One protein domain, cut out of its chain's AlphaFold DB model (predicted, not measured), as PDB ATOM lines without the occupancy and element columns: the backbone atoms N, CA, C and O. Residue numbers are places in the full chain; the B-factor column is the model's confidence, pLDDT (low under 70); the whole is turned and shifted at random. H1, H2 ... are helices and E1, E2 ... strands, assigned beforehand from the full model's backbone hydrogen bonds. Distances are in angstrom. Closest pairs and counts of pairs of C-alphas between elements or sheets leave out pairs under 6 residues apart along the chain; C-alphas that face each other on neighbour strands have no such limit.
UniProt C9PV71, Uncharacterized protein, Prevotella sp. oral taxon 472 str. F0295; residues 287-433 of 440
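Overview. This is residues 287 to 433 of the 440 residues of an uncharacterized protein of Prevotella sp. oral taxon 472 str. F0295 (UniProt C9PV71). Little regular structure is found here: helix H3 lies between two small hairpins, E1 with E2 and E3 with E4, amid loops and short helices. The 147 printed residues hold H1 H2 H3 H4 E1 E2 H5 E3 E4 H6 in that order, mixed class, 56 residues in named elements, both sheets antiparallel. It is compact, radius of gyration of the C-alphas 15.9 A, spanning 44 by 39 by 28 A.

Along the chain. Find C-alpha 339 at (37.525, -54.867, 36.873), where E1, residues 339 to 343, begins; E2 is 349 to 354, 14.2 A. H3, 312 to 323, runs 16.4 A. E3 is 392 to 395, E4 398 to 401, H1 287 to 295, H2 301 to 304, H4 333 to 336, H5 377 to 380. H6, 411 to 414, ends at (33.107, -53.021, 4.341).

Arrangement. Within hydrogen-bond range are N 340 and O 353 of E1 and E2, 2.8 A, and N 393 and O 400 of E3 and E4, 2.9 A. Closest C-alphas: H3 to E2, Phe 319 and Lys 349, 5.6 A; H3 to E3, Phe 318 and Val 393, 6.1 A. H1 and H2 only just touch, with 3 pairs of C-alphas within 8 A, the closest Met 293 and Met 301, 6.4 A. H5 and H6 are apart from H3; a tight link joins H4 to E1. H1 and H3 have every O i to N i+4 pair within range; the other helices are too short for one.

Size, cuts and confidence. The printed part has no cut; links E2 to H5 and H5 to E3 are long. Look for pLDDT under 70 at residues 412, 415 to 420 and 429 to 433.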
ATOM      1  N   LYS A 287      21.481 -55.726  24.667       93.44
ATOM      2  CA  LYS A 287      21.983 -56.452  25.838       93.44
ATOM      3  C   LYS A 287      21.553 -57.916  25.822       93.44
ATOM      4  O   LYS A 287      22.359 -58.780  26.148       93.44
ATOM      5  N   ASN A 288      20.322 -58.190  25.392       93.62
ATOM      6  CA  ASN A 288      19.761 -59.538  25.344       93.62
ATOM      7  C   ASN A 288      20.569 -60.462  24.425       93.62
ATOM      8  O   ASN A 288      20.894 -61.580  24.825       93.62
ATOM      9  N   VAL A 289      20.941 -59.983  23.231       95.44
ATOM     10  CA  VAL A 289      21.756 -60.755  22.282       95.44
ATOM     11  C   VAL A 289      23.155 -60.997  22.838       95.44
ATOM     12  O   VAL A 289      23.597 -62.143  22.908       95.44
ATOM     13  N   ILE A 290      23.834 -59.942  23.292       95.62
ATOM     14  CA  ILE A 290      25.210 -60.060  23.795       95.62
ATOM     15  C   ILE A 290      25.276 -60.956  25.038       95.62
ATOM     16  O   ILE A 290      26.139 -61.827  25.122       95.62
ATOM     17  N   ASP A 291      24.343 -60.816  25.984       94.62
ATOM     18  CA  ASP A 291      24.307 -61.663  27.179       94.62
ATOM     19  C   ASP A 291      23.974 -63.116  26.854       94.62
ATOM     20  O   ASP A 291      24.520 -64.022  27.485       94.62
ATOM     21  N   PHE A 292      23.074 -63.369  25.900       95.50
ATOM     22  CA  PHE A 292      22.809 -64.723  25.429       95.50
ATOM     23  C   PHE A 292      24.076 -65.345  24.836       95.50
ATOM     24  O   PHE A 292      24.479 -66.428  25.256       95.50
ATOM     25  N   MET A 293      24.744 -64.648  23.921       96.00
ATOM     26  CA  MET A 293      25.935 -65.166  23.249       96.00
ATOM     27  C   MET A 293      27.100 -65.373  24.214       96.00
ATOM     28  O   MET A 293      27.734 -66.425  24.196       96.00
ATOM     29  N   ARG A 294      27.333 -64.430  25.132       92.12
ATOM     30  CA  ARG A 294      28.371 -64.554  26.159       92.12
ATOM     31  C   ARG A 294      28.111 -65.725  27.105       92.12
ATOM     32  O   ARG A 294      29.024 -66.505  27.352       92.12
ATOM     33  N   ARG A 295      26.875 -65.891  27.604       93.12
ATOM     34  CA  ARG A 295      26.516 -67.023  28.487       93.12
ATOM     35  C   ARG A 295      26.734 -68.381  27.821       93.12
ATOM     36  O   ARG A 295      27.057 -69.338  28.513       93.12
ATOM     37  N   ASN A 296      26.576 -68.450  26.501       94.88
ATOM     38  CA  ASN A 296      26.772 -69.669  25.721       94.88
ATOM     39  C   ASN A 296      28.178 -69.787  25.106       94.88
ATOM     40  O   ASN A 296      28.415 -70.712  24.336       94.88
ATOM     41  N   LYS A 297      29.103 -68.864  25.420       92.38
ATOM     42  CA  LYS A 297      30.453 -68.801  24.827       92.38
ATOM     43  C   LYS A 297      30.422 -68.889  23.297       92.38
ATOM     44  O   LYS A 297      31.226 -69.582  22.678       92.38
ATOM     45  N   ASP A 298      29.473 -68.181  22.692       95.88
ATOM     46  CA  ASP A 298      29.224 -68.233  21.258       95.88
ATOM     47  C   ASP A 298      30.361 -67.543  20.480       95.88
ATOM     48  O   ASP A 298      30.535 -66.322  20.600       95.88
ATOM     49  N   PRO A 299      31.135 -68.280  19.657       94.00
ATOM     50  CA  PRO A 299      32.274 -67.718  18.938       94.00
ATOM     51  C   PRO A 299      31.855 -66.677  17.893       94.00
ATOM     52  O   PRO A 299      32.658 -65.810  17.546       94.00
ATOM     53  N   ARG A 300      30.596 -66.692  17.427       93.81
ATOM     54  CA  ARG A 300      30.087 -65.701  16.466       93.81
ATOM     55  C   ARG A 300      30.102 -64.295  17.045       93.81
ATOM     56  O   ARG A 300      30.218 -63.337  16.292       93.81
ATOM     57  N   MET A 301      30.065 -64.151  18.371       92.62
ATOM     58  CA  MET A 301      30.146 -62.846  19.025       92.62
ATOM     59  C   MET A 301      31.463 -62.126  18.696       92.62
ATOM     60  O   MET A 301      31.476 -60.909  18.527       92.62
ATOM     61  N   LEU A 302      32.555 -62.886  18.548       90.56
ATOM     62  CA  LEU A 302      33.892 -62.363  18.250       90.56
ATOM     63  C   LEU A 302      34.034 -61.856  16.810       90.56
ATOM     64  O   LEU A 302      34.998 -61.167  16.488       90.56
ATOM     65  N   VAL A 303      33.083 -62.231  15.956       89.88
ATOM     66  CA  VAL A 303      33.083 -61.974  14.518       89.88
ATOM     67  C   VAL A 303      32.014 -60.936  14.177       89.88
ATOM     68  O   VAL A 303      32.308 -59.972  13.482       89.88
ATOM     69  N   MET A 304      30.800 -61.078  14.714       90.00
ATOM     70  CA  MET A 304      29.649 -60.224  14.404       90.00
ATOM     71  C   MET A 304      29.655 -58.874  15.125       90.00
ATOM     72  O   MET A 304      28.960 -57.962  14.679       90.00
ATOM     73  N   PHE A 305      30.408 -58.730  16.221       92.00
ATOM     74  CA  PHE A 305      30.412 -57.509  17.026       92.00
ATOM     75  C   PHE A 305      31.809 -56.967  17.290       92.00
ATOM     76  O   PHE A 305      32.792 -57.706  17.357       92.00
ATOM     77  N   THR A 306      31.879 -55.659  17.511       90.88
ATOM     78  CA  THR A 306      33.089 -54.996  17.985       90.88
ATOM     79  C   THR A 306      33.177 -55.047  19.509       90.88
ATOM     80  O   THR A 306      32.181 -54.951  20.236       90.88
ATOM     81  N   LYS A 307      34.405 -55.191  20.013       92.69
ATOM     82  CA  LYS A 307      34.698 -54.930  21.426       92.69
ATOM     83  C   LYS A 307      34.449 -53.452  21.712       92.69
ATOM     84  O   LYS A 307      34.778 -52.615  20.876       92.69
ATOM     85  N   ASN A 308      33.942 -53.145  22.900       93.94
ATOM     86  CA  ASN A 308      33.878 -51.768  23.374       93.94
ATOM     87  C   ASN A 308      35.280 -51.168  23.554       93.94
ATOM     88  O   ASN A 308      36.283 -51.884  23.527       93.94
ATOM     89  N   ASP A 309      35.371 -49.870  23.819       94.69
ATOM     90  CA  ASP A 309      36.657 -49.177  23.871       94.69
ATOM     91  C   ASP A 309      37.458 -49.388  25.168       94.69
ATOM     92  O   ASP A 309      38.651 -49.095  25.227       94.69
ATOM     93  N   PHE A 310      36.834 -49.931  26.212       95.94
ATOM     94  CA  PHE A 310      37.367 -49.963  27.574       95.94
ATOM     95  C   PHE A 310      38.322 -51.149  27.800       95.94
ATOM     96  O   PHE A 310      38.021 -52.080  28.542       95.94
ATOM     97  N   ASN A 311      39.488 -51.123  27.149       95.06
ATOM     98  CA  ASN A 311      40.605 -52.024  27.468       95.06
ATOM     99  C   ASN A 311      41.342 -51.596  28.752       95.06
ATOM    100  O   ASN A 311      41.059 -50.543  29.323       95.06
ATOM    101  N   SER A 312      42.313 -52.398  29.198       95.25
ATOM    102  CA  SER A 312      43.095 -52.114  30.411       95.25
ATOM    103  C   SER A 312      43.791 -50.744  30.394       95.25
ATOM    104  O   SER A 312      43.775 -50.050  31.408       95.25
ATOM    105  N   GLU A 313      44.345 -50.319  29.253       95.00
ATOM    106  CA  GLU A 313      44.985 -49.003  29.091       95.00
ATOM    107  C   GLU A 313      43.979 -47.859  29.279       95.00
ATOM    108  O   GLU A 313      44.239 -46.906  30.012       95.00
ATOM    109  N   VAL A 314      42.809 -47.962  28.646       96.25
ATOM    110  CA  VAL A 314      41.742 -46.963  28.752       96.25
ATOM    111  C   VAL A 314      41.202 -46.911  30.179       96.25
ATOM    112  O   VAL A 314      41.057 -45.819  30.723       96.25
ATOM    113  N   ILE A 315      40.970 -48.059  30.826       97.50
ATOM    114  CA  ILE A 315      40.551 -48.115  32.235       97.50
ATOM    115  C   ILE A 315      41.567 -47.407  33.138       97.50
ATOM    116  O   ILE A 315      41.171 -46.589  33.971       97.50
ATOM    117  N   GLN A 316      42.864 -47.664  32.947       97.44
ATOM    118  CA  GLN A 316      43.904 -46.983  33.715       97.44
ATOM    119  C   GLN A 316      43.896 -45.471  33.457       97.44
ATOM    120  O   GLN A 316      43.989 -44.693  34.401       97.44
ATOM    121  N   ALA A 317      43.678 -45.032  32.214       97.00
ATOM    122  CA  ALA A 317      43.589 -43.609  31.887       97.00
ATOM    123  C   ALA A 317      42.439 -42.893  32.626       97.00
ATOM    124  O   ALA A 317      42.604 -41.742  33.039       97.00
ATOM    125  N   PHE A 318      41.298 -43.567  32.838       97.69
ATOM    126  CA  PHE A 318      40.217 -43.052  33.687       97.69
ATOM    127  C   PHE A 318      40.645 -42.948  35.155       97.69
ATOM    128  O   PHE A 318      40.401 -41.921  35.784       97.69
ATOM    129  N   PHE A 319      41.296 -43.976  35.706       97.81
ATOM    130  CA  PHE A 319      41.789 -43.934  37.086       97.81
ATOM    131  C   PHE A 319      42.814 -42.818  37.301       97.81
ATOM    132  O   PHE A 319      42.717 -42.076  38.280       97.81
ATOM    133  N   ASP A 320      43.737 -42.637  36.359       96.69
ATOM    134  CA  ASP A 320      44.751 -41.589  36.426       96.69
ATOM    135  C   ASP A 320      44.126 -40.191  36.327       96.69
ATOM    136  O   ASP A 320      44.570 -39.261  37.000       96.69
ATOM    137  N   ALA A 321      43.093 -40.012  35.497       96.31
ATOM    138  CA  ALA A 321      42.366 -38.747  35.407       96.31
ATOM    139  C   ALA A 321      41.637 -38.409  36.713       96.31
ATOM    140  O   ALA A 321      41.758 -37.287  37.209       96.31
ATOM    141  N   GLN A 322      40.982 -39.393  37.332       95.75
ATOM    142  CA  GLN A 322      40.353 -39.229  38.644       95.75
ATOM    143  C   GLN A 322      41.379 -38.909  39.738       95.75
ATOM    144  O   GLN A 322      41.129 -38.044  40.577       95.75
ATOM    145  N   ALA A 323      42.562 -39.531  39.699       95.94
ATOM    146  CA  ALA A 323      43.670 -39.221  40.607       95.94
ATOM    147  C   ALA A 323      44.191 -37.778  40.445       95.94
ATOM    148  O   ALA A 323      44.629 -37.165  41.416       95.94
ATOM    149  N   ARG A 324      44.093 -37.198  39.240       95.00
ATOM    150  CA  ARG A 324      44.375 -35.772  38.982       95.00
ATOM    151  C   ARG A 324      43.237 -34.831  39.400       95.00
ATOM    152  O   ARG A 324      43.385 -33.619  39.264       95.00
ATOM    153  N   GLY A 325      42.125 -35.362  39.907       94.00
ATOM    154  CA  GLY A 325      40.975 -34.590  40.372       94.00
ATOM    155  C   GLY A 325      39.870 -34.377  39.333       94.00
ATOM    156  O   GLY A 325      38.950 -33.607  39.605       94.00
ATOM    157  N   ASP A 326      39.923 -35.044  38.174       93.62
ATOM    158  CA  ASP A 326      38.840 -35.004  37.185       93.62
ATOM    159  C   ASP A 326      37.621 -35.787  37.706       93.62
ATOM    160  O   ASP A 326      37.646 -37.015  37.824       93.62
ATOM    161  N   LYS A 327      36.547 -35.065  38.042       90.19
ATOM    162  CA  LYS A 327      35.285 -35.642  38.540       90.19
ATOM    163  C   LYS A 327      34.301 -35.965  37.417       90.19
ATOM    164  O   LYS A 327      33.344 -36.717  37.639       90.19
ATOM    165  N   ASP A 328      34.554 -35.440  36.225       90.62
ATOM    166  CA  ASP A 328      33.663 -35.545  35.081       90.62
ATOM    167  C   ASP A 328      33.950 -36.802  34.260       90.62
ATOM    168  O   ASP A 328      33.106 -37.204  33.472       90.62
ATOM    169  N   CYS A 329      35.059 -37.504  34.502       94.12
ATOM    170  CA  CYS A 329      35.332 -38.814  33.916       94.12
ATOM    171  C   CYS A 329      34.968 -39.977  34.860       94.12
ATOM    172  O   CYS A 329      35.228 -39.948  36.069       94.12
ATOM    173  N   ALA A 330      34.369 -41.039  34.317       95.25
ATOM    174  CA  ALA A 330      34.172 -42.284  35.052       95.25
ATOM    175  C   ALA A 330      33.960 -43.488  34.124       95.25
ATOM    176  O   ALA A 330      33.204 -43.430  33.152       95.25
ATOM    177  N   VAL A 331      34.569 -44.619  34.494       96.38
ATOM    178  CA  VAL A 331      34.268 -45.926  33.894       96.38
ATOM    179  C   VAL A 331      32.813 -46.293  34.213       96.38
ATOM    180  O   VAL A 331      32.424 -46.190  35.383       96.38
ATOM    181  N   PRO A 332      32.004 -46.726  33.229       95.50
ATOM    182  CA  PRO A 332      30.641 -47.167  33.493       95.50
ATOM    183  C   PRO A 332      30.597 -48.276  34.543       95.50
ATOM    184  O   PRO A 332      31.399 -49.211  34.486       95.50
ATOM    185  N   LYS A 333      29.637 -48.217  35.471       94.81
ATOM    186  CA  LYS A 333      29.535 -49.167  36.587       94.81
ATOM    187  C   LYS A 333      29.554 -50.625  36.137       94.81
ATOM    188  O   LYS A 333      30.312 -51.415  36.683       94.81
ATOM    189  N   TYR A 334      28.786 -50.981  35.111       92.88
ATOM    190  CA  TYR A 334      28.715 -52.358  34.616       92.88
ATOM    191  C   TYR A 334      30.033 -52.886  34.023       92.88
ATOM    192  O   TYR A 334      30.208 -54.100  33.953       92.88
ATOM    193  N   ILE A 335      30.944 -51.997  33.609       95.75
ATOM    194  CA  ILE A 335      32.312 -52.347  33.202       95.75
ATOM    195  C   ILE A 335      33.209 -52.397  34.436       95.75
ATOM    196  O   ILE A 335      33.925 -53.375  34.634       95.75
ATOM    197  N   LEU A 336      33.148 -51.376  35.296       95.69
ATOM    198  CA  LEU A 336      33.952 -51.295  36.517       95.69
ATOM    199  C   LEU A 336      33.708 -52.492  37.448       95.69
ATOM    200  O   LEU A 336      34.647 -53.010  38.047       95.69
ATOM    201  N   ASP A 337      32.471 -52.982  37.518       94.75
ATOM    202  CA  ASP A 337      32.098 -54.167  38.290       94.75
ATOM    203  C   ASP A 337      32.831 -55.433  37.799       94.75
ATOM    204  O   ASP A 337      32.989 -56.373  38.579       94.75
ATOM    205  N   GLN A 338      33.339 -55.446  36.558       95.31
ATOM    206  CA  GLN A 338      34.145 -56.523  35.966       95.31
ATOM    207  C   GLN A 338      35.663 -56.307  36.095       95.31
ATOM    208  O   GLN A 338      36.440 -57.159  35.663       95.31
ATOM    209  N   VAL A 339      36.106 -55.202  36.695       97.44
ATOM    210  CA  VAL A 339      37.525 -54.867  36.873       97.44
ATOM    211  C   VAL A 339      37.981 -55.242  38.281       97.44
ATOM    212  O   VAL A 339      37.355 -54.872  39.276       97.44
ATOM    213  N   ASN A 340      39.106 -55.947  38.379       97.75
ATOM    214  CA  ASN A 340      39.912 -56.000  39.593       97.75
ATOM    215  C   ASN A 340      40.915 -54.843  39.553       97.75
ATOM    216  O   ASN A 340      41.623 -54.665  38.560       97.75
ATOM    217  N   TYR A 341      40.990 -54.064  40.629       97.81
ATOM    218  CA  TYR A 341      41.967 -52.989  40.778       97.81
ATOM    219  C   TYR A 341      42.518 -52.965  42.202       97.81
ATOM    220  O   TYR A 341      41.840 -53.362  43.150       97.81
ATOM    221  N   THR A 342      43.748 -52.488  42.345       98.00
ATOM    222  CA  THR A 342      44.360 -52.181  43.641       98.00
ATOM    223  C   THR A 342      44.297 -50.686  43.902       98.00
ATOM    224  O   THR A 342      44.230 -49.898  42.961       98.00
ATOM    225  N   THR A 343      44.375 -50.289  45.167       97.69
ATOM    226  CA  THR A 343      44.453 -48.881  45.564       97.69
ATOM    227  C   THR A 343      45.783 -48.642  46.263       97.69
ATOM    228  O   THR A 343      46.131 -49.389  47.176       97.69
ATOM    229  N   ASP A 344      46.539 -47.637  45.827       96.56
ATOM    230  CA  ASP A 344      47.799 -47.274  46.478       96.56
ATOM    231  C   ASP A 344      47.584 -46.443  47.757       96.56
ATOM    232  O   ASP A 344      46.466 -46.067  48.113       96.56
ATOM    233  N   ALA A 345      48.676 -46.129  48.459       96.56
ATOM    234  CA  ALA A 345      48.636 -45.352  49.700       96.56
ATOM    235  C   ALA A 345      48.064 -43.927  49.535       96.56
ATOM    236  O   ALA A 345      47.694 -43.304  50.527       96.56
ATOM    237  N   LYS A 346      47.994 -43.405  48.303       95.06
ATOM    238  CA  LYS A 346      47.408 -42.097  47.978       95.06
ATOM    239  C   LYS A 346      45.936 -42.205  47.570       95.06
ATOM    240  O   LYS A 346      45.315 -41.190  47.272       95.06
ATOM    241  N   GLY A 347      45.367 -43.411  47.561       94.69
ATOM    242  CA  GLY A 347      43.996 -43.649  47.128       94.69
ATOM    243  C   GLY A 347      43.842 -43.804  45.612       94.69
ATOM    244  O   GLY A 347      42.709 -43.867  45.134       94.69
ATOM    245  N   HIS A 348      44.934 -43.869  44.840       96.06
ATOM    246  CA  HIS A 348      44.846 -44.009  43.387       96.06
ATOM    247  C   HIS A 348      44.633 -45.466  42.991       96.06
ATOM    248  O   HIS A 348      45.252 -46.377  43.546       96.06
ATOM    249  N   LYS A 349      43.752 -45.678  42.014       98.06
ATOM    250  CA  LYS A 349      43.400 -47.008  41.520       98.06
ATOM    251  C   LYS A 349      44.354 -47.447  40.415       98.06
ATOM    252  O   LYS A 349      44.684 -46.671  39.524       98.06
ATOM    253  N   HIS A 350      44.721 -48.721  40.442       97.69
ATOM    254  CA  HIS A 350      45.573 -49.365  39.446       97.69
ATOM    255  C   HIS A 350      44.889 -50.630  38.945       97.69
ATOM    256  O   HIS A 350      44.521 -51.490  39.748       97.69
ATOM    257  N   PHE A 351      44.678 -50.739  37.635       98.06
ATOM    258  CA  PHE A 351      44.088 -51.925  37.021       98.06
ATOM    259  C   PHE A 351      44.953 -53.159  37.322       98.06
ATOM    260  O   PHE A 351      46.151 -53.164  37.053       98.06
ATOM    261  N   ALA A 352      44.337 -54.214  37.856       97.44
ATOM    262  CA  ALA A 352      45.019 -55.452  38.237       97.44
ATOM    263  C   ALA A 352      44.617 -56.648  37.361       97.44
ATOM    264  O   ALA A 352      45.365 -57.617  37.253       97.44
ATOM    265  N   GLY A 353      43.444 -56.602  36.728       97.00
ATOM    266  CA  GLY A 353      42.974 -57.661  35.841       97.00
ATOM    267  C   GLY A 353      41.467 -57.634  35.632       97.00
ATOM    268  O   GLY A 353      40.735 -56.889  36.284       97.00
ATOM    269  N   TRP A 354      40.992 -58.487  34.732       96.88
ATOM    270  CA  TRP A 354      39.564 -58.705  34.516       96.88
ATOM    271  C   TRP A 354      39.030 -59.801  35.441       96.88
ATOM    272  O   TRP A 354      39.739 -60.751  35.773       96.88
ATOM    273  N   LYS A 355      37.769 -59.675  35.851       94.81
ATOM    274  CA  LYS A 355      37.012 -60.754  36.496       94.81
ATOM    275  C   LYS A 355      36.458 -61.722  35.442       94.81
ATOM    276  O   LYS A 355      36.410 -61.408  34.253       94.81
ATOM    277  N   GLY A 356      35.977 -62.881  35.897       87.88
ATOM    278  CA  GLY A 356      35.283 -63.857  35.049       87.88
ATOM    279  C   GLY A 356      36.151 -64.393  33.905       87.88
ATOM    280  O   GLY A 356      37.350 -64.589  34.079       87.88
ATOM    281  N   ASP A 357      35.540 -64.611  32.736       85.50
ATOM    282  CA  ASP A 357      36.198 -65.164  31.538       85.50
ATOM    283  C   ASP A 357      37.230 -64.208  30.886       85.50
ATOM    284  O   ASP A 357      37.870 -64.576  29.901       85.50
ATOM    285  N   GLY A 358      37.406 -62.987  31.410       91.19
ATOM    286  CA  GLY A 358      38.412 -62.036  30.935       91.19
ATOM    287  C   GLY A 358      38.235 -61.591  29.479       91.19
ATOM    288  O   GLY A 358      37.138 -61.626  28.915       91.19
ATOM    289  N   GLU A 359      39.316 -61.113  28.858       91.06
ATOM    290  CA  GLU A 359      39.302 -60.772  27.432       91.06
ATOM    291  C   GLU A 359      39.318 -62.030  26.541       91.06
ATOM    292  O   GLU A 359      39.985 -63.008  26.869       91.06
ATOM    293  N   PRO A 360      38.623 -62.009  25.386       90.06
ATOM    294  CA  PRO A 360      37.926 -60.851  24.818       90.06
ATOM    295  C   PRO A 360      36.491 -60.657  25.352       90.06
ATOM    296  O   PRO A 360      35.923 -59.586  25.158       90.06
ATOM    297  N   TRP A 361      35.918 -61.646  26.047       91.69
ATOM    298  CA  TRP A 361      34.497 -61.726  26.429       91.69
ATOM    299  C   TRP A 361      33.991 -60.559  27.278       91.69
ATOM    300  O   TRP A 361      32.881 -60.072  27.067       91.69
ATOM    301  N   VAL A 362      34.808 -60.086  28.219       92.69
ATOM    302  CA  VAL A 362      34.463 -58.997  29.144       92.69
ATOM    303  C   VAL A 362      34.276 -57.646  28.448       92.69
ATOM    304  O   VAL A 362      33.718 -56.735  29.039       92.69
ATOM    305  N   ARG A 363      34.704 -57.503  27.189       93.56
ATOM    306  CA  ARG A 363      34.583 -56.252  26.422       93.56
ATOM    307  C   ARG A 363      33.364 -56.199  25.508       93.56
ATOM    308  O   ARG A 363      33.220 -55.241  24.750       93.56
ATOM    309  N   TYR A 364      32.490 -57.201  25.574       95.25
ATOM    310  CA  TYR A 364      31.244 -57.213  24.818       95.25
ATOM    311  C   TYR A 364      30.069 -56.829  25.707       95.25
ATOM    312  O   TYR A 364      29.713 -57.551  26.639       95.25
ATOM    313  N   HIS A 365      29.456 -55.689  25.396       94.31
ATOM    314  CA  HIS A 365      28.339 -55.146  26.161       94.31
ATOM    315  C   HIS A 365      27.270 -54.593  25.230       94.31
ATOM    316  O   HIS A 365      27.504 -53.633  24.502       94.31
ATOM    317  N   GLY A 366      26.085 -55.195  25.262       93.94
ATOM    318  CA  GLY A 366      24.929 -54.653  24.561       93.94
ATOM    319  C   GLY A 366      24.197 -53.600  25.391       93.94
ATOM    320  O   GLY A 366      24.311 -53.561  26.619       93.94
ATOM    321  N   LEU A 367      23.413 -52.766  24.717       92.25
ATOM    322  CA  LEU A 367      22.589 -51.743  25.348       92.25
ATOM    323  C   LEU A 367      21.261 -52.348  25.845       92.25
ATOM    324  O   LEU A 367      20.613 -53.087  25.094       92.25
ATOM    325  N   PRO A 368      20.831 -52.074  27.092       90.94
ATOM    326  CA  PRO A 368      19.499 -52.433  27.563       90.94
ATOM    327  C   PRO A 368      18.415 -51.843  26.660       90.94
ATOM    328  O   PRO A 368      18.549 -50.728  26.160       90.94
ATOM    329  N   ILE A 369      17.335 -52.593  26.469       86.25
ATOM    330  CA  ILE A 369      16.214 -52.194  25.618       86.25
ATOM    331  C   ILE A 369      15.004 -51.849  26.482       86.25
ATOM    332  O   ILE A 369      14.689 -52.561  27.434       86.25
ATOM    333  N   GLY A 370      14.343 -50.740  26.167       81.31
ATOM    334  CA  GLY A 370      13.196 -50.250  26.924       81.31
ATOM    335  C   GLY A 370      12.845 -48.810  26.565       81.31
ATOM    336  O   GLY A 370      13.637 -48.087  25.962       81.31
ATOM    337  N   ILE A 371      11.642 -48.386  26.935       79.00
ATOM    338  CA  ILE A 371      11.159 -47.031  26.666       79.00
ATOM    339  C   ILE A 371      11.735 -46.084  27.723       79.00
ATOM    340  O   ILE A 371      11.621 -46.359  28.913       79.00
ATOM    341  N   LYS A 372      12.328 -44.962  27.287       80.12
ATOM    342  CA  LYS A 372      12.857 -43.893  28.161       80.12
ATOM    343  C   LYS A 372      13.825 -44.372  29.255       80.12
ATOM    344  O   LYS A 372      13.868 -43.809  30.342       80.12
ATOM    345  N   LEU A 373      14.662 -45.370  28.960       84.69
ATOM    346  CA  LEU A 373      15.663 -45.858  29.924       84.69
ATOM    347  C   LEU A 373      16.689 -44.789  30.343       84.69
ATOM    348  O   LEU A 373      17.318 -44.927  31.386       84.69
ATOM    349  N   SER A 374      16.846 -43.719  29.561       84.19
ATOM    350  CA  SER A 374      17.651 -42.549  29.932       84.19
ATOM    351  C   SER A 374      17.115 -41.791  31.149       84.19
ATOM    352  O   SER A 374      17.869 -41.053  31.769       84.19
ATOM    353  N   ASP A 375      15.836 -41.964  31.480       85.56
ATOM    354  CA  ASP A 375      15.170 -41.263  32.582       85.56
ATOM    355  C   ASP A 375      15.093 -42.156  33.836       85.56
ATOM    356  O   ASP A 375      14.687 -41.715  34.910       85.56
ATOM    357  N   ASP A 376      15.489 -43.424  33.704       86.62
ATOM    358  CA  ASP A 376      15.435 -44.421  34.762       86.62
ATOM    359  C   ASP A 376      16.752 -44.437  35.557       86.62
ATOM    360  O   ASP A 376      17.844 -44.699  35.033       86.62
ATOM    361  N   ALA A 377      16.643 -44.169  36.859       88.88
ATOM    362  CA  ALA A 377      17.768 -44.137  37.788       88.88
ATOM    363  C   ALA A 377      18.482 -45.495  37.920       88.88
ATOM    364  O   ALA A 377      19.674 -45.518  38.224       88.88
ATOM    365  N   GLN A 378      17.814 -46.621  37.646       87.56
ATOM    366  CA  GLN A 378      18.452 -47.940  37.608       87.56
ATOM    367  C   GLN A 378      19.508 -48.020  36.494       87.56
ATOM    368  O   GLN A 378      20.563 -48.649  36.656       87.56
ATOM    369  N   TYR A 379      19.234 -47.372  35.361       87.88
ATOM    370  CA  TYR A 379      20.099 -47.403  34.189       87.88
ATOM    371  C   TYR A 379      21.064 -46.232  34.126       87.88
ATOM    372  O   TYR A 379      22.097 -46.402  33.493       87.88
ATOM    373  N   THR A 380      20.796 -45.113  34.802       87.12
ATOM    374  CA  THR A 380      21.680 -43.935  34.814       87.12
ATOM    375  C   THR A 380      22.511 -43.785  36.092       87.12
ATOM    376  O   THR A 380      23.698 -43.487  35.984       87.12
ATOM    377  N   GLY A 381      21.940 -44.081  37.267       86.19
ATOM    378  CA  GLY A 381      22.452 -43.846  38.631       86.19
ATOM    379  C   GLY A 381      23.971 -43.728  38.812       86.19
ATOM    380  O   GLY A 381      24.548 -42.678  38.540       86.19
ATOM    381  N   ASP A 382      24.625 -44.778  39.317       84.31
ATOM    382  CA  ASP A 382      26.062 -44.822  39.659       84.31
ATOM    383  C   ASP A 382      27.000 -44.757  38.429       84.31
ATOM    384  O   ASP A 382      27.902 -45.580  38.279       84.31
ATOM    385  N   ASN A 383      26.802 -43.806  37.512       88.00
ATOM    386  CA  ASN A 383      27.483 -43.752  36.218       88.00
ATOM    387  C   ASN A 383      27.299 -45.059  35.433       88.00
ATOM    388  O   ASN A 383      28.256 -45.777  35.152       88.00
ATOM    389  N   ASN A 384      26.052 -45.412  35.141       89.94
ATOM    390  CA  ASN A 384      25.729 -46.667  34.471       89.94
ATOM    391  C   ASN A 384      25.554 -46.445  32.950       89.94
ATOM    392  O   ASN A 384      26.387 -45.784  32.323       89.94
ATOM    393  N   TYR A 385      24.524 -47.014  32.327       89.81
ATOM    394  CA  TYR A 385      24.186 -46.745  30.929       89.81
ATOM    395  C   TYR A 385      23.723 -45.289  30.744       89.81
ATOM    396  O   TYR A 385      23.324 -44.609  31.681       89.81
ATOM    397  N   PHE A 386      23.789 -44.789  29.509       88.31
ATOM    398  CA  PHE A 386      23.282 -43.464  29.116       88.31
ATOM    399  C   PHE A 386      23.942 -42.234  29.781       88.31
ATOM    400  O   PHE A 386      23.568 -41.109  29.463       88.31
ATOM    401  N   VAL A 387      24.982 -42.396  30.610       89.31
ATOM    402  CA  VAL A 387      25.759 -41.280  31.195       89.31
ATOM    403  C   VAL A 387      26.957 -40.908  30.307       89.31
ATOM    404  O   VAL A 387      28.106 -40.841  30.744       89.31
ATOM    405  N   ALA A 388      26.695 -40.687  29.017       87.56
ATOM    406  CA  ALA A 388      27.735 -40.556  27.991       87.56
ATOM    407  C   ALA A 388      28.697 -39.373  28.206       87.56
ATOM    408  O   ALA A 388      29.842 -39.415  27.756       87.56
ATOM    409  N   THR A 389      28.267 -38.338  28.934       88.94
ATOM    410  CA  THR A 389      29.099 -37.176  29.287       88.94
ATOM    411  C   THR A 389      30.338 -37.553  30.092       88.94
ATOM    412  O   THR A 389      31.325 -36.823  30.045       88.94
ATOM    413  N   ARG A 390      30.314 -38.702  30.782       91.94
ATOM    414  CA  ARG A 390      31.408 -39.156  31.643       91.94
ATOM    415  C   ARG A 390      32.353 -40.154  30.995       91.94
ATOM    416  O   ARG A 390      33.341 -40.544  31.612       91.94
ATOM    417  N   TRP A 391      32.100 -40.556  29.751       93.56
ATOM    418  CA  TRP A 391      32.911 -41.545  29.031       93.56
ATOM    419  C   TRP A 391      34.013 -40.878  28.207       93.56
ATOM    420  O   TRP A 391      34.268 -41.227  27.055       93.56
ATOM    421  N   LYS A 392      34.668 -39.884  28.803       95.12
ATOM    422  CA  LYS A 392      35.709 -39.068  28.183       95.12
ATOM    423  C   LYS A 392      36.870 -38.913  29.153       95.12
ATOM    424  O   LYS A 392      36.648 -38.701  30.339       95.12
ATOM    425  N   VAL A 393      38.096 -38.991  28.643       96.19
ATOM    426  CA  VAL A 393      39.316 -38.746  29.424       96.19
ATOM    427  C   VAL A 393      40.080 -37.588  28.808       96.19
ATOM    428  O   VAL A 393      40.300 -37.564  27.594       96.19
ATOM    429  N   THR A 394      40.519 -36.654  29.651       92.88
ATOM    430  CA  THR A 394      41.395 -35.544  29.264       92.88
ATOM    431  C   THR A 394      42.748 -35.664  29.970       92.88
ATOM    432  O   THR A 394      42.839 -35.904  31.176       92.88
ATOM    433  N   ASP A 395      43.822 -35.520  29.199       89.44
ATOM    434  CA  ASP A 395      45.202 -35.524  29.676       89.44
ATOM    435  C   ASP A 395      45.987 -34.416  28.956       89.44
ATOM    436  O   ASP A 395      46.358 -34.542  27.785       89.44
ATOM    437  N   GLY A 396      46.231 -33.311  29.665       88.38
ATOM    438  CA  GLY A 396      46.831 -32.104  29.097       88.38
ATOM    439  C   GLY A 396      45.947 -31.488  28.011       88.38
ATOM    440  O   GLY A 396      44.777 -31.207  28.245       88.38
ATOM    441  N   ASP A 397      46.511 -31.297  26.819       90.12
ATOM    442  CA  ASP A 397      45.826 -30.765  25.635       90.12
ATOM    443  C   ASP A 397      45.049 -31.834  24.842       90.12
ATOM    444  O   ASP A 397      44.390 -31.515  23.852       90.12
ATOM    445  N   LYS A 398      45.146 -33.115  25.225       91.94
ATOM    446  CA  LYS A 398      44.511 -34.231  24.515       91.94
ATOM    447  C   LYS A 398      43.281 -34.721  25.253       91.94
ATOM    448  O   LYS A 398      43.287 -34.884  26.470       91.94
ATOM    449  N   SER A 399      42.242 -35.046  24.493       92.75
ATOM    450  CA  SER A 399      41.023 -35.638  25.028       92.75
ATOM    451  C   SER A 399      40.465 -36.691  24.077       92.75
ATOM    452  O   SER A 399      40.554 -36.526  22.859       92.75
ATOM    453  N   LYS A 400      39.914 -37.778  24.624       93.94
ATOM    454  CA  LYS A 400      39.274 -38.861  23.863       93.94
ATOM    455  C   LYS A 400      37.973 -39.287  24.533       93.94
ATOM    456  O   LYS A 400      37.918 -39.394  25.757       93.94
ATOM    457  N   THR A 401      36.955 -39.535  23.715       94.38
ATOM    458  CA  THR A 401      35.681 -40.140  24.122       94.38
ATOM    459  C   THR A 401      35.711 -41.620  23.770       94.38
ATOM    460  O   THR A 401      36.242 -41.988  22.725       94.38
ATOM    461  N   TYR A 402      35.139 -42.442  24.638       94.75
ATOM    462  CA  TYR A 402      35.139 -43.892  24.530       94.75
ATOM    463  C   TYR A 402      33.706 -44.410  24.513       94.75
ATOM    464  O   TYR A 402      32.853 -43.927  25.261       94.75
ATOM    465  N   SER A 403      33.442 -45.415  23.688       93.25
ATOM    466  CA  SER A 403      32.166 -46.113  23.674       93.25
ATOM    467  C   SER A 403      32.228 -47.378  24.533       93.25
ATOM    468  O   SER A 403      33.080 -48.240  24.305       93.25
ATOM    469  N   PRO A 404      31.342 -47.532  25.530       93.94
ATOM    470  CA  PRO A 404      31.331 -48.706  26.395       93.94
ATOM    471  C   PRO A 404      30.489 -49.861  25.842       93.94
ATOM    472  O   PRO A 404      30.398 -50.912  26.478       93.94
ATOM    473  N   LEU A 405      29.913 -49.681  24.654       94.06
ATOM    474  CA  LEU A 405      28.968 -50.596  24.031       94.06
ATOM    475  C   LEU A 405      29.577 -51.287  22.807       94.06
ATOM    476  O   LEU A 405      30.458 -50.748  22.140       94.06
ATOM    477  N   SER A 406      29.070 -52.477  22.508       94.00
ATOM    478  CA  SER A 406      29.391 -53.249  21.311       94.00
ATOM    479  C   SER A 406      28.470 -52.883  20.157       94.00
ATOM    480  O   SER A 406      27.254 -52.768  20.324       94.00
ATOM    481  N   TYR A 407      29.057 -52.752  18.974       91.62
ATOM    482  CA  TYR A 407      28.349 -52.446  17.735       91.62
ATOM    483  C   TYR A 407      28.451 -53.621  16.778       91.62
ATOM    484  O   TYR A 407      29.249 -54.538  16.985       91.62
ATOM    485  N   PHE A 408      27.665 -53.572  15.706       89.00
ATOM    486  CA  PHE A 408      27.884 -54.441  14.559       89.00
ATOM    487  C   PHE A 408      29.327 -54.320  14.052       89.00
ATOM    488  O   PHE A 408      29.860 -53.216  13.916       89.00
ATOM    489  N   ASN A 409      29.959 -55.457  13.771       87.00
ATOM    490  CA  ASN A 409      31.291 -55.473  13.197       87.00
ATOM    491  C   ASN A 409      31.243 -55.165  11.698       87.00
ATOM    492  O   ASN A 409      30.956 -56.031  10.873       87.00
ATOM    493  N   GLU A 410      31.575 -53.926  11.347       80.19
ATOM    494  CA  GLU A 410      31.617 -53.495   9.952       80.19
ATOM    495  C   GLU A 410      32.828 -54.037   9.172       80.19
ATOM    496  O   GLU A 410      32.814 -53.967   7.944       80.19
ATOM    497  N   GLU A 411      33.848 -54.598   9.842       75.31
ATOM    498  CA  GLU A 411      35.071 -55.113   9.195       75.31
ATOM    499  C   GLU A 411      34.753 -56.125   8.095       75.31
ATOM    500  O   GLU A 411      35.329 -56.090   7.007       75.31
ATOM    501  N   LEU A 412      33.792 -57.006   8.370       68.38
ATOM    502  CA  LEU A 412      33.428 -58.100   7.477       68.38
ATOM    503  C   LEU A 412      32.603 -57.638   6.281       68.38
ATOM    504  O   LEU A 412      32.624 -58.302   5.255       68.38
ATOM    505  N   VAL A 413      31.881 -56.522   6.411       71.12
ATOM    506  CA  VAL A 413      30.965 -56.044   5.364       71.12
ATOM    507  C   VAL A 413      31.617 -54.983   4.486       71.12
ATOM    508  O   VAL A 413      31.381 -54.951   3.281       71.12
ATOM    509  N   ARG A 414      32.462 -54.125   5.066       72.00
ATOM    510  CA  ARG A 414      33.107 -53.021   4.341       72.00
ATOM    511  C   ARG A 414      34.447 -53.417   3.731       72.00
ATOM    512  O   ARG A 414      34.881 -52.788   2.775       72.00
ATOM    513  N   GLY A 415      35.111 -54.448   4.259       64.69
ATOM    514  CA  GLY A 415      36.338 -55.043   3.717       64.69
ATOM    515  C   GLY A 415      37.613 -54.183   3.806       64.69
ATOM    516  O   GLY A 415      38.665 -54.705   4.172       64.69
ATOM    517  N   ARG A 416      37.559 -52.883   3.472       61.12
ATOM    518  CA  ARG A 416      38.712 -51.963   3.371       61.12
ATOM    519  C   ARG A 416      38.543 -50.722   4.248       61.12
ATOM    520  O   ARG A 416      38.393 -49.611   3.748       61.12
ATOM    521  N   VAL A 417      38.590 -50.897   5.562       62.62
ATOM    522  CA  VAL A 417      38.519 -49.770   6.502       62.62
ATOM    523  C   VAL A 417      39.702 -49.830   7.467       62.62
ATOM    524  O   VAL A 417      40.114 -50.905   7.902       62.62
ATOM    525  N   ASP A 418      40.278 -48.664   7.759       64.94
ATOM    526  CA  ASP A 418      41.293 -48.502   8.797       64.94
ATOM    527  C   ASP A 418      40.618 -48.560  10.169       64.94
ATOM    528  O   ASP A 418      39.744 -47.745  10.472       64.94
ATOM    529  N   TYR A 419      41.082 -49.459  11.032       68.44
ATOM    530  CA  TYR A 419      40.635 -49.525  12.419       68.44
ATOM    531  C   TYR A 419      41.773 -49.139  13.353       68.44
ATOM    532  O   TYR A 419      42.941 -49.483  13.139       68.44
ATOM    533  N   THR A 420      41.420 -48.383  14.391       69.56
ATOM    534  CA  THR A 420      42.352 -47.949  15.429       69.56
ATOM    535  C   THR A 420      41.985 -48.638  16.728       69.56
ATOM    536  O   THR A 420      40.828 -48.615  17.142       69.56
ATOM    537  N   PHE A 421      42.977 -49.225  17.391       81.94
ATOM    538  CA  PHE A 421      42.773 -49.745  18.736       81.94
ATOM    539  C   PHE A 421      42.521 -48.598  19.727       81.94
ATOM    540  O   PHE A 421      43.230 -47.593  19.675       81.94
ATOM    541  N   PRO A 422      41.561 -48.737  20.654       88.06
ATOM    542  CA  PRO A 422      41.353 -47.758  21.716       88.06
ATOM    543  C   PRO A 422      42.622 -47.603  22.558       88.06
ATOM    544  O   PRO A 422      43.194 -48.597  23.000       88.06
ATOM    545  N   THR A 423      43.055 -46.366  22.793       91.81
ATOM    546  CA  THR A 423      44.231 -46.050  23.624       91.81
ATOM    547  C   THR A 423      43.918 -44.889  24.563       91.81
ATOM    548  O   THR A 423      42.947 -44.154  24.347       91.81
ATOM    549  N   ALA A 424      44.785 -44.631  25.540       91.69
ATOM    550  CA  ALA A 424      44.756 -43.403  26.333       91.69
ATOM    551  C   ALA A 424      44.862 -42.144  25.432       91.69
ATOM    552  O   ALA A 424      45.324 -42.245  24.282       91.69
ATOM    553  N   PRO A 425      44.483 -40.937  25.908       90.19
ATOM    554  CA  PRO A 425      44.519 -39.711  25.098       90.19
ATOM    555  C   PRO A 425      45.868 -39.435  24.419       90.19
ATOM    556  O   PRO A 425      45.886 -39.056  23.250       90.19
ATOM    557  N   LYS A 426      46.983 -39.712  25.107       86.44
ATOM    558  CA  LYS A 426      48.359 -39.592  24.588       86.44
ATOM    559  C   LYS A 426      48.968 -40.913  24.082       86.44
ATOM    560  O   LYS A 426      50.139 -40.939  23.711       86.44
ATOM    561  N   GLY A 427      48.199 -42.003  24.060       80.75
ATOM    562  CA  GLY A 427      48.644 -43.303  23.550       80.75
ATOM    563  C   GLY A 427      48.949 -43.271  22.047       80.75
ATOM    564  O   GLY A 427      48.357 -42.488  21.296       80.75
ATOM    565  N   LYS A 428      49.893 -44.109  21.601       70.12
ATOM    566  CA  LYS A 428      50.302 -44.189  20.190       70.12
ATOM    567  C   LYS A 428      49.208 -44.843  19.344       70.12
ATOM    568  O   LYS A 428      48.669 -45.877  19.714       70.12
ATOM    569  N   TRP A 429      48.944 -44.279  18.168       60.38
ATOM    570  CA  TRP A 429      48.026 -44.857  17.189       60.38
ATOM    571  C   TRP A 429      48.573 -46.196  16.673       60.38
ATOM    572  O   TRP A 429      49.585 -46.218  15.975       60.38
ATOM    573  N   CYS A 430      47.896 -47.302  16.975       54.16
ATOM    574  CA  CYS A 430      48.098 -48.561  16.259       54.16
ATOM    575  C   CYS A 430      47.050 -48.658  15.149       54.16
ATOM    576  O   CYS A 430      45.900 -49.008  15.416       54.16
ATOM    577  N   LYS A 431      47.449 -48.330  13.914       51.91
ATOM    578  CA  LYS A 431      46.680 -48.675  12.715       51.91
ATOM    579  C   LYS A 431      47.006 -50.112  12.328       51.91
ATOM    580  O   LYS A 431      48.164 -50.419  12.055       51.91
ATOM    581  N   THR A 432      46.003 -50.978  12.268       49.47
ATOM    582  CA  THR A 432      46.155 -52.301  11.651       49.47
ATOM    583  C   THR A 432      45.448 -52.323  10.309       49.47
ATOM    584  O   THR A 432      44.229 -52.198  10.249       49.47
ATOM    585  N   TRP A 433      46.215 -52.537   9.241       43.22
ATOM    586  CA  TRP A 433      45.677 -52.908   7.938       43.22
ATOM    587  C   TRP A 433      45.250 -54.370   8.008       43.22
ATOM    588  O   TRP A 433      46.093 -55.267   7.971       43.22
TER     589      TRP A 433